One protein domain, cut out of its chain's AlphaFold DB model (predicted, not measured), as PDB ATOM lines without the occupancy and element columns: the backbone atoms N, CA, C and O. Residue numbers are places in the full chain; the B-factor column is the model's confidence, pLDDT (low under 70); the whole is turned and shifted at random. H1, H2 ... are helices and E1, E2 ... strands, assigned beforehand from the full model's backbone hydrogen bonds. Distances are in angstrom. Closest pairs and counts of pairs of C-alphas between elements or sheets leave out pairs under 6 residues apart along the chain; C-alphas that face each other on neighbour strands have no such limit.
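What this domain is: This is residues 299 to 404 of the 773 residues of an uncharacterized protein of Candidatus Nomurabacteria bacterium GW2011_GWB1_47_6 (UniProt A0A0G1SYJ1). Two long helices, H2 and H3, form a V joined at one end by a short loop, and the shorter H1 fills the open end between the arms. The small strand hairpin E1 and E2 sits at that end, beside H1 and the first part of H2. The 106 printed residues run H1, E1, E2, H2, H3, mostly helix, with one antiparallel sheet of order E1 - E2. The whole is a loose rod, radius of gyration of the C-alphas 17.1 A, spanning 58 by 24 by 22 A.

How they stand to each other: H1, residues 299 to 313, touches H2, residues 341 to 365, with residues 342 to 353 of H2 alone, at a shallow tilt of 29 degrees, opposite ways; the closest C-alphas are Leu 301 and Tyr 353, 5.4 A. H1 touches H3, residues 374 to 398, at a steep tilt of 60 degrees, the same way, closest C-alphas Asn 303 and Gln 395, 6.8 A. H2 and H3, a helical hairpin, touch at a steep tilt of 45 degrees, closest C-alphas Leu 365 and Lys 377, 6.9 A. E1, residues 327 to 330, and E2, residues 333 to 336, are an antiparallel hairpin, with N 328 and O 335 3.0 A apart, within hydrogen-bond range. The closest C-alphas of H1 and E1, Ala 308 and Leu 328, are 6.8 A apart. In the three helices every O i to N i+4 pair is within hydrogen-bond range.

Where its parts are: H1 begins at C-alpha 299 (-47.562, 26.979, 26.326) and is 20.9 A long. E1 is 9.2 A, E2 9.8 A, H2 36.1 A and H3 36.0 A, ending at C-alpha 398 (-37.005, 21.646, 31.005).

The domain as a whole: The farthest C-alphas, Phe 319 and Asp 371, are 58.2 A apart. The link from H1 to E1 is long; residues 370 to 375 stand free. The printed part has no cut. Mean pLDDT of the printed part is 74.3, under 70 at residues 313 to 325, 382, 393 and 396 to 404.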
ATOM      1  N   ASN A 299     -48.598  27.830  25.746       85.06
ATOM      2  CA  ASN A 299     -47.562  26.979  26.326       85.06
ATOM      3  C   ASN A 299     -47.385  25.657  25.563       85.06
ATOM      4  O   ASN A 299     -46.248  25.219  25.391       85.06
ATOM      5  N   ASP A 300     -48.473  25.038  25.094       86.00
ATOM      6  CA  ASP A 300     -48.435  23.794  24.318       86.00
ATOM      7  C   ASP A 300     -47.912  24.029  22.903       86.00
ATOM      8  O   ASP A 300     -47.095  23.249  22.415       86.00
ATOM      9  N   LEU A 301     -48.323  25.127  22.257       87.94
ATOM     10  CA  LEU A 301     -47.775  25.542  20.964       87.94
ATOM     11  C   LEU A 301     -46.285  25.889  21.071       87.94
ATOM     12  O   LEU A 301     -45.511  25.444  20.225       87.94
ATOM     13  N   ARG A 302     -45.853  26.585  22.132       86.44
ATOM     14  CA  ARG A 302     -44.429  26.863  22.395       86.44
ATOM     15  C   ARG A 302     -43.630  25.570  22.601       86.44
ATOM     16  O   ARG A 302     -42.590  25.387  21.971       86.44
ATOM     17  N   ASN A 303     -44.152  24.625  23.388       85.62
ATOM     18  CA  ASN A 303     -43.541  23.305  23.582       85.62
ATOM     19  C   ASN A 303     -43.428  22.523  22.258       85.62
ATOM     20  O   ASN A 303     -42.355  22.001  21.945       85.62
ATOM     21  N   LYS A 304     -44.509  22.472  21.463       87.06
ATOM     22  CA  LYS A 304     -44.548  21.834  20.136       87.06
ATOM     23  C   LYS A 304     -43.555  22.482  19.166       87.06
ATOM     24  O   LYS A 304     -42.819  21.763  18.497       87.06
ATOM     25  N   TYR A 305     -43.472  23.814  19.136       86.12
ATOM     26  CA  TYR A 305     -42.508  24.561  18.325       86.12
ATOM     27  C   TYR A 305     -41.059  24.226  18.702       86.12
ATOM     28  O   TYR A 305     -40.281  23.799  17.851       86.12
ATOM     29  N   LEU A 306     -40.711  24.305  19.990       81.94
ATOM     30  CA  LEU A 306     -39.368  23.962  20.471       81.94
ATOM     31  C   LEU A 306     -39.019  22.483  20.251       81.94
ATOM     32  O   LEU A 306     -37.850  22.142  20.071       81.94
ATOM     33  N   GLN A 307     -40.004  21.581  20.261       83.12
ATOM     34  CA  GLN A 307     -39.782  20.184  19.899       83.12
ATOM     35  C   GLN A 307     -39.546  20.020  18.390       83.12
ATOM     36  O   GLN A 307     -38.564  19.389  18.000       83.12
ATOM     37  N   ALA A 308     -40.366  20.645  17.544       83.25
ATOM     38  CA  ALA A 308     -40.197  20.661  16.092       83.25
ATOM     39  C   ALA A 308     -38.814  21.205  15.671       83.25
ATOM     40  O   ALA A 308     -38.131  20.589  14.848       83.25
ATOM     41  N   GLU A 309     -38.337  22.290  16.294       77.81
ATOM     42  CA  GLU A 309     -36.986  22.820  16.056       77.81
ATOM     43  C   GLU A 309     -35.881  21.820  16.414       77.81
ATOM     44  O   GLU A 309     -34.949  21.618  15.634       77.81
ATOM     45  N   ARG A 310     -35.982  21.139  17.564       75.69
ATOM     46  CA  ARG A 310     -35.014  20.102  17.974       75.69
ATOM     47  C   ARG A 310     -35.025  18.898  17.026       75.69
ATOM     48  O   ARG A 310     -33.963  18.339  16.727       75.69
ATOM     49  N   LEU A 311     -36.197  18.497  16.528       75.81
ATOM     50  CA  LEU A 311     -36.332  17.413  15.553       75.81
ATOM     51  C   LEU A 311     -35.699  17.803  14.201       75.81
ATOM     52  O   LEU A 311     -34.911  17.016  13.662       75.81
ATOM     53  N   ARG A 312     -35.914  19.041  13.721       72.50
ATOM     54  CA  ARG A 312     -35.263  19.607  12.518       72.50
ATOM     55  C   ARG A 312     -33.749  19.767  12.685       72.50
ATOM     56  O   ARG A 312     -32.990  19.353  11.809       72.50
ATOM     57  N   GLY A 313     -33.275  20.263  13.831       62.56
ATOM     58  CA  GLY A 313     -31.847  20.439  14.144       62.56
ATOM     59  C   GLY A 313     -31.033  19.135  14.109       62.56
ATOM     60  O   GLY A 313     -29.817  19.146  13.888       62.56
ATOM     61  N   ASN A 314     -31.704  17.979  14.218       63.31
ATOM     62  CA  ASN A 314     -31.138  16.646  13.983       63.31
ATOM     63  C   ASN A 314     -31.045  16.245  12.486       63.31
ATOM     64  O   ASN A 314     -30.718  15.090  12.173       63.31
ATOM     65  N   GLY A 315     -31.289  17.169  11.551       46.00
ATOM     66  CA  GLY A 315     -31.349  16.971  10.095       46.00
ATOM     67  C   GLY A 315     -30.123  16.284   9.479       46.00
ATOM     68  O   GLY A 315     -30.272  15.358   8.678       46.00
ATOM     69  N   ILE A 316     -28.916  16.612   9.956       46.03
ATOM     70  CA  ILE A 316     -27.639  16.034   9.482       46.03
ATOM     71  C   ILE A 316     -27.529  14.512   9.707       46.03
ATOM     72  O   ILE A 316     -26.715  13.838   9.075       46.03
ATOM     73  N   ARG A 317     -28.393  13.908  10.529       52.91
ATOM     74  CA  ARG A 317     -28.523  12.445  10.618       52.91
ATOM     75  C   ARG A 317     -29.309  11.875   9.420       52.91
ATOM     76  O   ARG A 317     -30.258  11.139   9.633       52.91
ATOM     77  N   GLY A 318     -28.965  12.192   8.170       50.41
ATOM     78  CA  GLY A 318     -29.761  11.799   6.990       50.41
ATOM     79  C   GLY A 318     -30.118  10.302   6.932       50.41
ATOM     80  O   GLY A 318     -31.280   9.950   6.759       50.41
ATOM     81  N   PHE A 319     -29.135   9.428   7.174       44.81
ATOM     82  CA  PHE A 319     -29.330   7.970   7.208       44.81
ATOM     83  C   PHE A 319     -29.719   7.442   8.605       44.81
ATOM     84  O   PHE A 319     -30.651   6.659   8.748       44.81
ATOM     85  N   VAL A 320     -29.042   7.911   9.660       43.78
ATOM     86  CA  VAL A 320     -29.224   7.420  11.045       43.78
ATOM     87  C   VAL A 320     -30.492   7.983  11.714       43.78
ATOM     88  O   VAL A 320     -31.036   7.386  12.636       43.78
ATOM     89  N   GLY A 321     -30.986   9.135  11.266       49.16
ATOM     90  CA  GLY A 321     -32.089   9.887  11.868       49.16
ATOM     91  C   GLY A 321     -33.458   9.248  11.669       49.16
ATOM     92  O   GLY A 321     -34.302   9.396  12.546       49.16
ATOM     93  N   LYS A 322     -33.640   8.451  10.604       54.06
ATOM     94  CA  LYS A 322     -34.835   7.606  10.424       54.06
ATOM     95  C   LYS A 322     -35.051   6.635  11.597       54.06
ATOM     96  O   LYS A 322     -36.182   6.278  11.885       54.06
ATOM     97  N   ILE A 323     -33.981   6.252  12.303       50.75
ATOM     98  CA  ILE A 323     -34.015   5.308  13.435       50.75
ATOM     99  C   ILE A 323     -34.424   6.002  14.751       50.75
ATOM    100  O   ILE A 323     -34.853   5.340  15.691       50.75
ATOM    101  N   PHE A 324     -34.299   7.331  14.847       53.91
ATOM    102  CA  PHE A 324     -34.497   8.069  16.104       53.91
ATOM    103  C   PHE A 324     -35.870   8.737  16.258       53.91
ATOM    104  O   PHE A 324     -36.103   9.338  17.299       53.91
ATOM    105  N   GLY A 325     -36.762   8.605  15.268       57.19
ATOM    106  CA  GLY A 325     -38.074   9.257  15.262       57.19
ATOM    107  C   GLY A 325     -37.948  10.765  15.048       57.19
ATOM    108  O   GLY A 325     -37.606  11.508  15.958       57.19
ATOM    109  N   ARG A 326     -38.224  11.232  13.828       70.88
ATOM    110  CA  ARG A 326     -38.246  12.666  13.479       70.88
ATOM    111  C   ARG A 326     -39.645  13.265  13.518       70.88
ATOM    112  O   ARG A 326     -39.883  14.300  12.910       70.88
ATOM    113  N   LYS A 327     -40.565  12.578  14.185       80.62
ATOM    114  CA  LYS A 327     -41.989  12.801  14.031       80.62
ATOM    115  C   LYS A 327     -42.600  13.463  15.260       80.62
ATOM    116  O   LYS A 327     -42.311  13.044  16.379       80.62
ATOM    117  N   LEU A 328     -43.435  14.474  15.033       84.94
ATOM    118  CA  LEU A 328     -44.245  15.141  16.055       84.94
ATOM    119  C   LEU A 328     -45.717  14.952  15.698       84.94
ATOM    120  O   LEU A 328     -46.088  15.167  14.545       84.94
ATOM    121  N   ASP A 329     -46.554  14.608  16.674       83.25
ATOM    122  CA  ASP A 329     -47.997  14.780  16.512       83.25
ATOM    123  C   ASP A 329     -48.344  16.258  16.720       83.25
ATOM    124  O   ASP A 329     -48.173  16.826  17.805       83.25
ATOM    125  N   PHE A 330     -48.803  16.888  15.646       86.94
ATOM    126  CA  PHE A 330     -49.244  18.263  15.634       86.94
ATOM    127  C   PHE A 330     -50.682  18.330  15.114       86.94
ATOM    128  O   PHE A 330     -50.957  18.125  13.932       86.94
ATOM    129  N   ASN A 331     -51.607  18.608  16.033       83.81
ATOM    130  CA  ASN A 331     -53.047  18.722  15.791       83.81
ATOM    131  C   ASN A 331     -53.653  17.451  15.158       83.81
ATOM    132  O   ASN A 331     -54.463  17.526  14.233       83.81
ATOM    133  N   GLY A 332     -53.237  16.274  15.647       82.75
ATOM    134  CA  GLY A 332     -53.693  14.967  15.164       82.75
ATOM    135  C   GLY A 332     -53.035  14.527  13.854       82.75
ATOM    136  O   GLY A 332     -53.483  13.559  13.239       82.75
ATOM    137  N   LYS A 333     -52.000  15.241  13.392       86.38
ATOM    138  CA  LYS A 333     -51.225  14.914  12.192       86.38
ATOM    139  C   LYS A 333     -49.771  14.672  12.562       86.38
ATOM    140  O   LYS A 333     -49.101  15.529  13.131       86.38
ATOM    141  N   GLU A 334     -49.275  13.507  12.175       86.00
ATOM    142  CA  GLU A 334     -47.883  13.124  12.369       86.00
ATOM    143  C   GLU A 334     -46.995  13.807  11.304       86.00
ATOM    144  O   GLU A 334     -46.989  13.407  10.141       86.00
ATOM    145  N   MET A 335     -46.269  14.861  11.690       86.94
ATOM    146  CA  MET A 335     -45.355  15.635  10.829       86.94
ATOM    147  C   MET A 335     -43.917  15.103  10.927       86.94
ATOM    148  O   MET A 335     -43.488  14.771  12.031       86.94
ATOM    149  N   ASP A 336     -43.150  15.049   9.827       81.75
ATOM    150  CA  ASP A 336     -41.742  14.588   9.818       81.75
ATOM    151  C   ASP A 336     -40.780  15.759   9.573       81.75
ATOM    152  O   ASP A 336     -40.698  16.308   8.478       81.75
ATOM    153  N   PHE A 337     -39.975  16.105  10.579       80.69
ATOM    154  CA  PHE A 337     -39.029  17.228  10.527       80.69
ATOM    155  C   PHE A 337     -37.706  16.876   9.813       80.69
ATOM    156  O   PHE A 337     -36.676  17.530   9.988       80.69
ATOM    157  N   GLY A 338     -37.705  15.818   8.998       73.81
ATOM    158  CA  GLY A 338     -36.601  15.396   8.149       73.81
ATOM    159  C   GLY A 338     -36.613  16.003   6.740       73.81
ATOM    160  O   GLY A 338     -37.613  16.002   6.034       73.81
ATOM    161  N   GLY A 339     -35.436  16.422   6.264       71.94
ATOM    162  CA  GLY A 339     -35.244  16.810   4.861       71.94
ATOM    163  C   GLY A 339     -35.883  18.154   4.499       71.94
ATOM    164  O   GLY A 339     -35.988  19.038   5.343       71.94
ATOM    165  N   LYS A 340     -36.255  18.324   3.221       72.19
ATOM    166  CA  LYS A 340     -36.874  19.567   2.722       72.19
ATOM    167  C   LYS A 340     -38.320  19.732   3.209       72.19
ATOM    168  O   LYS A 340     -38.721  20.842   3.531       72.19
ATOM    169  N   GLU A 341     -39.071  18.637   3.295       72.75
ATOM    170  CA  GLU A 341     -40.461  18.616   3.778       72.75
ATOM    171  C   GLU A 341     -40.538  19.034   5.251       72.75
ATOM    172  O   GLU A 341     -41.298  19.934   5.597       72.75
ATOM    173  N   GLY A 342     -39.626  18.530   6.087       77.38
ATOM    174  CA  GLY A 342     -39.508  18.949   7.483       77.38
ATOM    175  C   GLY A 342     -39.216  20.435   7.708       77.38
ATOM    176  O   GLY A 342     -39.468  20.956   8.797       77.38
ATOM    177  N   ALA A 343     -38.724  21.147   6.687       75.25
ATOM    178  CA  ALA A 343     -38.602  22.595   6.760       75.25
ATOM    179  C   ALA A 343     -39.963  23.302   6.626       75.25
ATOM    180  O   ALA A 343     -40.203  24.285   7.326       75.25
ATOM    181  N   GLN A 344     -40.851  22.771   5.778       79.62
ATOM    182  CA  GLN A 344     -42.227  23.240   5.596       79.62
ATOM    183  C   GLN A 344     -43.132  22.823   6.761       79.62
ATOM    184  O   GLN A 344     -44.040  23.564   7.129       79.62
ATOM    185  N   ASP A 345     -42.889  21.665   7.375       84.06
ATOM    186  CA  ASP A 345     -43.629  21.255   8.573       84.06
ATOM    187  C   ASP A 345     -43.245  22.099   9.797       84.06
ATOM    188  O   ASP A 345     -44.137  22.524  10.531       84.06
ATOM    189  N   LEU A 346     -41.963  22.464   9.979       83.19
ATOM    190  CA  LEU A 346     -41.606  23.456  11.009       83.19
ATOM    191  C   LEU A 346     -42.274  24.809  10.741       83.19
ATOM    192  O   LEU A 346     -42.706  25.461  11.686       83.19
ATOM    193  N   GLU A 347     -42.386  25.221   9.476       81.19
ATOM    194  CA  GLU A 347     -43.065  26.465   9.106       81.19
ATOM    195  C   GLU A 347     -44.527  26.479   9.575       81.19
ATOM    196  O   GLU A 347     -44.954  27.441  10.204       81.19
ATOM    197  N   LYS A 348     -45.278  25.388   9.362       86.94
ATOM    198  CA  LYS A 348     -46.675  25.264   9.824       86.94
ATOM    199  C   LYS A 348     -46.784  25.419  11.344       86.94
ATOM    200  O   LYS A 348     -47.560  26.242  11.824       86.94
ATOM    201  N   VAL A 349     -45.958  24.677  12.090       85.88
ATOM    202  CA  VAL A 349     -45.910  24.744  13.563       85.88
ATOM    203  C   VAL A 349     -45.547  26.157  14.036       85.88
ATOM    204  O   VAL A 349     -46.143  26.665  14.986       85.88
ATOM    205  N   ARG A 350     -44.599  26.816  13.355       84.56
ATOM    206  CA  ARG A 350     -44.181  28.194  13.644       84.56
ATOM    207  C   ARG A 350     -45.307  29.195  13.423       84.56
ATOM    208  O   ARG A 350     -45.499  30.054  14.275       84.56
ATOM    209  N   VAL A 351     -46.021  29.108  12.301       82.75
ATOM    210  CA  VAL A 351     -47.094  30.048  11.947       82.75
ATOM    211  C   VAL A 351     -48.238  29.973  12.958       82.75
ATOM    212  O   VAL A 351     -48.648  31.012  13.470       82.75
ATOM    213  N   GLU A 352     -48.704  28.775  13.325       85.69
ATOM    214  CA  GLU A 352     -49.751  28.632  14.351       85.69
ATOM    215  C   GLU A 352     -49.306  29.184  15.716       85.69
ATOM    216  O   GLU A 352     -50.050  29.922  16.368       85.69
ATOM    217  N   TYR A 353     -48.066  28.896  16.121       86.00
ATOM    218  CA  TYR A 353     -47.473  29.463  17.331       86.00
ATOM    219  C   TYR A 353     -47.382  31.002  17.277       86.00
ATOM    220  O   TYR A 353     -47.777  31.669  18.235       86.00
ATOM    221  N   GLN A 354     -46.930  31.584  16.161       80.06
ATOM    222  CA  GLN A 354     -46.835  33.038  15.976       80.06
ATOM    223  C   GLN A 354     -48.212  33.722  16.002       80.06
ATOM    224  O   GLN A 354     -48.333  34.793  16.597       80.06
ATOM    225  N   ILE A 355     -49.252  33.103  15.431       81.88
ATOM    226  CA  ILE A 355     -50.634  33.611  15.484       81.88
ATOM    227  C   ILE A 355     -51.138  33.649  16.933       81.88
ATOM    228  O   ILE A 355     -51.613  34.692  17.386       81.88
ATOM    229  N   CYS A 356     -50.983  32.555  17.685       84.94
ATOM    230  CA  CYS A 356     -51.399  32.494  19.090       84.94
ATOM    231  C   CYS A 356     -50.615  33.493  19.968       84.94
ATOM    232  O   CYS A 356     -51.189  34.181  20.813       84.94
ATOM    233  N   LEU A 357     -49.310  33.645  19.720       82.75
ATOM    234  CA  LEU A 357     -48.459  34.616  20.409       82.75
ATOM    235  C   LEU A 357     -48.857  36.072  20.107       82.75
ATOM    236  O   LEU A 357     -48.834  36.916  21.004       82.75
ATOM    237  N   ALA A 358     -49.233  36.380  18.862       76.88
ATOM    238  CA  ALA A 358     -49.729  37.700  18.480       76.88
ATOM    239  C   ALA A 358     -51.084  38.004  19.140       76.88
ATOM    240  O   ALA A 358     -51.262  39.093  19.683       76.88
ATOM    241  N   GLN A 359     -52.001  37.030  19.175       83.31
ATOM    242  CA  GLN A 359     -53.270  37.145  19.899       83.31
ATOM    243  C   GLN A 359     -53.034  37.439  21.387       83.31
ATOM    244  O   GLN A 359     -53.552  38.432  21.891       83.31
ATOM    245  N   TYR A 360     -52.179  36.657  22.057       85.06
ATOM    246  CA  TYR A 360     -51.811  36.874  23.459       85.06
ATOM    247  C   TYR A 360     -51.261  38.287  23.712       85.06
ATOM    248  O   TYR A 360     -51.748  38.994  24.595       85.06
ATOM    249  N   ARG A 361     -50.297  38.745  22.899       81.75
ATOM    250  CA  ARG A 361     -49.733  40.104  23.008       81.75
ATOM    251  C   ARG A 361     -50.792  41.186  22.837       81.75
ATOM    252  O   ARG A 361     -50.795  42.147  23.602       81.75
ATOM    253  N   ASN A 362     -51.700  41.024  21.878       79.50
ATOM    254  CA  ASN A 362     -52.763  41.992  21.629       79.50
ATOM    255  C   ASN A 362     -53.777  42.019  22.784       79.50
ATOM    256  O   ASN A 362     -54.190  43.102  23.193       79.50
ATOM    257  N   THR A 363     -54.098  40.871  23.389       84.88
ATOM    258  CA  THR A 363     -54.899  40.804  24.621       84.88
ATOM    259  C   THR A 363     -54.199  41.482  25.804       84.88
ATOM    260  O   THR A 363     -54.837  42.234  26.533       84.88
ATOM    261  N   GLU A 364     -52.892  41.279  25.998       86.50
ATOM    262  CA  GLU A 364     -52.128  41.935  27.074       86.50
ATOM    263  C   GLU A 364     -51.947  43.446  26.864       86.50
ATOM    264  O   GLU A 364     -51.911  44.198  27.839       86.50
ATOM    265  N   LEU A 365     -51.853  43.910  25.614       80.00
ATOM    266  CA  LEU A 365     -51.809  45.336  25.276       80.00
ATOM    267  C   LEU A 365     -53.182  46.005  25.406       80.00
ATOM    268  O   LEU A 365     -53.248  47.148  25.848       80.00
ATOM    269  N   ALA A 366     -54.273  45.295  25.105       83.12
ATOM    270  CA  ALA A 366     -55.642  45.786  25.287       83.12
ATOM    271  C   ALA A 366     -56.041  45.984  26.765       83.12
ATOM    272  O   ALA A 366     -57.047  46.632  27.039       83.12
ATOM    273  N   LYS A 367     -55.256  45.459  27.720       89.12
ATOM    274  CA  LYS A 367     -55.405  45.757  29.158       89.12
ATOM    275  C   LYS A 367     -54.847  47.125  29.557       89.12
ATOM    276  O   LYS A 367     -55.160  47.599  30.648       89.12
ATOM    277  N   LEU A 368     -53.996  47.741  28.731       85.06
ATOM    278  CA  LEU A 368     -53.582  49.128  28.940       85.06
ATOM    279  C   LEU A 368     -54.749  50.062  28.614       85.06
ATOM    280  O   LEU A 368     -55.594  49.746  27.778       85.06
ATOM    281  N   SER A 369     -54.769  51.245  29.232       78.00
ATOM    282  CA  SER A 369     -55.733  52.283  28.855       78.00
ATOM    283  C   SER A 369     -55.634  52.578  27.346       78.00
ATOM    284  O   SER A 369     -54.514  52.677  26.827       78.00
ATOM    285  N   PRO A 370     -56.756  52.765  26.620       77.38
ATOM    286  CA  PRO A 370     -56.711  53.172  25.214       77.38
ATOM    287  C   PRO A 370     -55.894  54.460  25.024       77.38
ATOM    288  O   PRO A 370     -55.133  54.561  24.059       77.38
ATOM    289  N   ASP A 371     -55.937  55.366  26.005       81.31
ATOM    290  CA  ASP A 371     -55.201  56.636  26.031       81.31
ATOM    291  C   ASP A 371     -53.761  56.522  26.571       81.31
ATOM    292  O   ASP A 371     -53.066  57.531  26.689       81.31
ATOM    293  N   ALA A 372     -53.281  55.315  26.906       78.69
ATOM    294  CA  ALA A 372     -51.928  55.140  27.432       78.69
ATOM    295  C   ALA A 372     -50.868  55.641  26.424       78.69
ATOM    296  O   ALA A 372     -50.975  55.339  25.219       78.69
ATOM    297  N   PRO A 373     -49.850  56.397  26.887       79.25
ATOM    298  CA  PRO A 373     -48.827  56.986  26.034       79.25
ATOM    299  C   PRO A 373     -48.062  55.919  25.243       79.25
ATOM    300  O   PRO A 373     -47.867  54.787  25.687       79.25
ATOM    301  N   ALA A 374     -47.586  56.294  24.051       71.06
ATOM    302  CA  ALA A 374     -46.898  55.372  23.144       71.06
ATOM    303  C   ALA A 374     -45.646  54.727  23.771       71.06
ATOM    304  O   ALA A 374     -45.315  53.585  23.452       71.06
ATOM    305  N   GLU A 375     -44.980  55.428  24.692       73.25
ATOM    306  CA  GLU A 375     -43.844  54.916  25.467       73.25
ATOM    307  C   GLU A 375     -44.252  53.747  26.379       73.25
ATOM    308  O   GLU A 375     -43.571  52.726  26.394       73.25
ATOM    309  N   GLU A 376     -45.401  53.833  27.058       76.69
ATOM    310  CA  GLU A 376     -45.918  52.774  27.936       76.69
ATOM    311  C   GLU A 376     -46.333  51.531  27.135       76.69
ATOM    312  O   GLU A 376     -45.946  50.411  27.473       76.69
ATOM    313  N   LYS A 377     -47.029  51.724  26.005       72.38
ATOM    314  CA  LYS A 377     -47.376  50.637  25.068       72.38
ATOM    315  C   LYS A 377     -46.126  49.958  24.493       72.38
ATOM    316  O   LYS A 377     -46.083  48.734  24.374       72.38
ATOM    317  N   THR A 378     -45.085  50.737  24.188       70.00
ATOM    318  CA  THR A 378     -43.791  50.214  23.717       70.00
ATOM    319  C   THR A 378     -43.070  49.435  24.819       70.00
ATOM    320  O   THR A 378     -42.594  48.328  24.568       70.00
ATOM    321  N   GLN A 379     -43.030  49.958  26.047       75.12
ATOM    322  CA  GLN A 379     -42.396  49.293  27.185       75.12
ATOM    323  C   GLN A 379     -43.101  47.973  27.530       75.12
ATOM    324  O   GLN A 379     -42.438  46.945  27.648       75.12
ATOM    325  N   LYS A 380     -44.442  47.953  27.565       80.50
ATOM    326  CA  LYS A 380     -45.223  46.721  27.760       80.50
ATOM    327  C   LYS A 380     -44.946  45.684  26.666       80.50
ATOM    328  O   LYS A 380     -44.816  44.508  26.991       80.50
ATOM    329  N   MET A 381     -44.795  46.087  25.399       72.75
ATOM    330  CA  MET A 381     -44.391  45.161  24.329       72.75
ATOM    331  C   MET A 381     -42.982  44.591  24.564       72.75
ATOM    332  O   MET A 381     -42.790  43.383  24.444       72.75
ATOM    333  N   LEU A 382     -42.005  45.420  24.955       68.38
ATOM    334  CA  LEU A 382     -40.652  44.954  25.295       68.38
ATOM    335  C   LEU A 382     -40.655  43.966  26.473       68.38
ATOM    336  O   LEU A 382     -39.898  42.995  26.460       68.38
ATOM    337  N   ASP A 383     -41.517  44.174  27.465       76.25
ATOM    338  CA  ASP A 383     -41.640  43.268  28.608       76.25
ATOM    339  C   ASP A 383     -42.339  41.951  28.236       76.25
ATOM    340  O   ASP A 383     -41.853  40.890  28.621       76.25
ATOM    341  N   LEU A 384     -43.365  41.977  27.376       74.50
ATOM    342  CA  LEU A 384     -43.966  40.763  26.795       74.50
ATOM    343  C   LEU A 384     -42.970  39.974  25.922       74.50
ATOM    344  O   LEU A 384     -43.011  38.746  25.871       74.50
ATOM    345  N   MET A 385     -42.042  40.653  25.239       71.25
ATOM    346  CA  MET A 385     -40.950  39.990  24.516       71.25
ATOM    347  C   MET A 385     -39.939  39.330  25.460       71.25
ATOM    348  O   MET A 385     -39.443  38.247  25.150       71.25
ATOM    349  N   ARG A 386     -39.617  39.972  26.592       70.88
ATOM    350  CA  ARG A 386     -38.744  39.404  27.633       70.88
ATOM    351  C   ARG A 386     -39.396  38.190  28.289       70.88
ATOM    352  O   ARG A 386     -38.737  37.169  28.430       70.88
ATOM    353  N   GLU A 387     -40.679  38.280  28.631       77.88
ATOM    354  CA  GLU A 387     -41.474  37.176  29.181       77.88
ATOM    355  C   GLU A 387     -41.498  35.964  28.240       77.88
ATOM    356  O   GLU A 387     -41.275  34.829  28.669       77.88
ATOM    357  N   GLU A 388     -41.693  36.203  26.942       78.00
ATOM    358  CA  GLU A 388     -41.657  35.154  25.926       78.00
ATOM    359  C   GLU A 388     -40.259  34.528  25.800       78.00
ATOM    360  O   GLU A 388     -40.125  33.306  25.812       78.00
ATOM    361  N   GLN A 389     -39.197  35.341  25.775       70.50
ATOM    362  CA  GLN A 389     -37.821  34.835  25.769       70.50
ATOM    363  C   GLN A 389     -37.535  33.984  27.019       70.50
ATOM    364  O   GLN A 389     -37.078  32.858  26.877       70.50
ATOM    365  N   VAL A 390     -37.885  34.449  28.224       75.12
ATOM    366  CA  VAL A 390     -37.729  33.687  29.481       75.12
ATOM    367  C   VAL A 390     -38.544  32.385  29.465       75.12
ATOM    368  O   VAL A 390     -38.102  31.358  29.987       75.12
ATOM    369  N   SER A 391     -39.718  32.389  28.832       78.12
ATOM    370  CA  SER A 391     -40.559  31.196  28.672       78.12
ATOM    371  C   SER A 391     -39.938  30.175  27.715       78.12
ATOM    372  O   SER A 391     -39.911  28.982  28.029       78.12
ATOM    373  N   ILE A 392     -39.384  30.635  26.586       72.00
ATOM    374  CA  ILE A 392     -38.586  29.818  25.660       72.00
ATOM    375  C   ILE A 392     -37.347  29.269  26.364       72.00
ATOM    376  O   ILE A 392     -37.109  28.069  26.296       72.00
ATOM    377  N   ASP A 393     -36.591  30.103  27.078       65.50
ATOM    378  CA  ASP A 393     -35.408  29.723  27.855       65.50
ATOM    379  C   ASP A 393     -35.722  28.589  28.841       65.50
ATOM    380  O   ASP A 393     -35.022  27.575  28.880       65.50
ATOM    381  N   ARG A 394     -36.815  28.720  29.599       75.50
ATOM    382  CA  ARG A 394     -37.241  27.723  30.585       75.50
ATOM    383  C   ARG A 394     -37.697  26.412  29.936       75.50
ATOM    384  O   ARG A 394     -37.224  25.347  30.324       75.50
ATOM    385  N   GLN A 395     -38.546  26.462  28.907       75.38
ATOM    386  CA  GLN A 395     -38.965  25.261  28.161       75.38
ATOM    387  C   GLN A 395     -37.813  24.637  27.338       75.38
ATOM    388  O   GLN A 395     -37.798  23.429  27.056       75.38
ATOM    389  N   ALA A 396     -36.804  25.434  26.973       67.44
ATOM    390  CA  ALA A 396     -35.567  24.947  26.382       67.44
ATOM    391  C   ALA A 396     -34.787  24.087  27.392       67.44
ATOM    392  O   ALA A 396     -34.326  23.002  27.028       67.44
ATOM    393  N   GLU A 397     -34.690  24.519  28.653       68.25
ATOM    394  CA  GLU A 397     -34.030  23.773  29.735       68.25
ATOM    395  C   GLU A 397     -34.802  22.528  30.203       68.25
ATOM    396  O   GLU A 397     -34.198  21.454  30.307       68.25
ATOM    397  N   ASP A 398     -36.111  22.671  30.436       65.69
ATOM    398  CA  ASP A 398     -37.005  21.646  31.005       65.69
ATOM    399  C   ASP A 398     -37.446  20.575  29.975       65.69
ATOM    400  O   ASP A 398     -38.127  19.601  30.307       65.69
ATOM    401  N   GLY A 399     -37.050  20.729  28.705       59.59
ATOM    402  CA  GLY A 399     -37.508  19.915  27.577       59.59
ATOM    403  C   GLY A 399     -37.328  18.398  27.743       59.59
ATOM    404  O   GLY A 399     -36.210  17.882  27.839       59.59
ATOM    405  N   ILE A 400     -38.448  17.671  27.649       46.53
ATOM    406  CA  ILE A 400     -38.607  16.220  27.889       46.53
ATOM    407  C   ILE A 400     -37.565  15.346  27.156       46.53
ATOM    408  O   ILE A 400     -37.158  14.295  27.662       46.53
ATOM    409  N   GLU A 401     -37.070  15.771  25.990       50.84
ATOM    410  CA  GLU A 401     -36.107  15.007  25.188       50.84
ATOM    411  C   GLU A 401     -34.686  14.935  25.763       50.84
ATOM    412  O   GLU A 401     -33.988  13.954  25.463       50.84
ATOM    413  N   ARG A 402     -34.275  15.854  26.661       49.66
ATOM    414  CA  ARG A 402     -33.067  15.642  27.492       49.66
ATOM    415  C   ARG A 402     -33.139  14.254  28.123       49.66
ATOM    416  O   ARG A 402     -32.225  13.446  28.004       49.66
ATOM    417  N   ASN A 403     -34.300  13.911  28.667       48.03
ATOM    418  CA  ASN A 403     -34.528  12.680  29.405       48.03
ATOM    419  C   ASN A 403     -34.517  11.394  28.545       48.03
ATOM    420  O   ASN A 403     -34.512  10.305  29.116       48.03
ATOM    421  N   ARG A 404     -34.484  11.473  27.202       48.44
ATOM    422  CA  ARG A 404     -34.256  10.310  26.312       48.44
ATOM    423  C   ARG A 404     -32.895  10.366  25.628       48.44
ATOM    424  O   ARG A 404     -32.130   9.415  25.761       48.44
TER     425      ARG A 404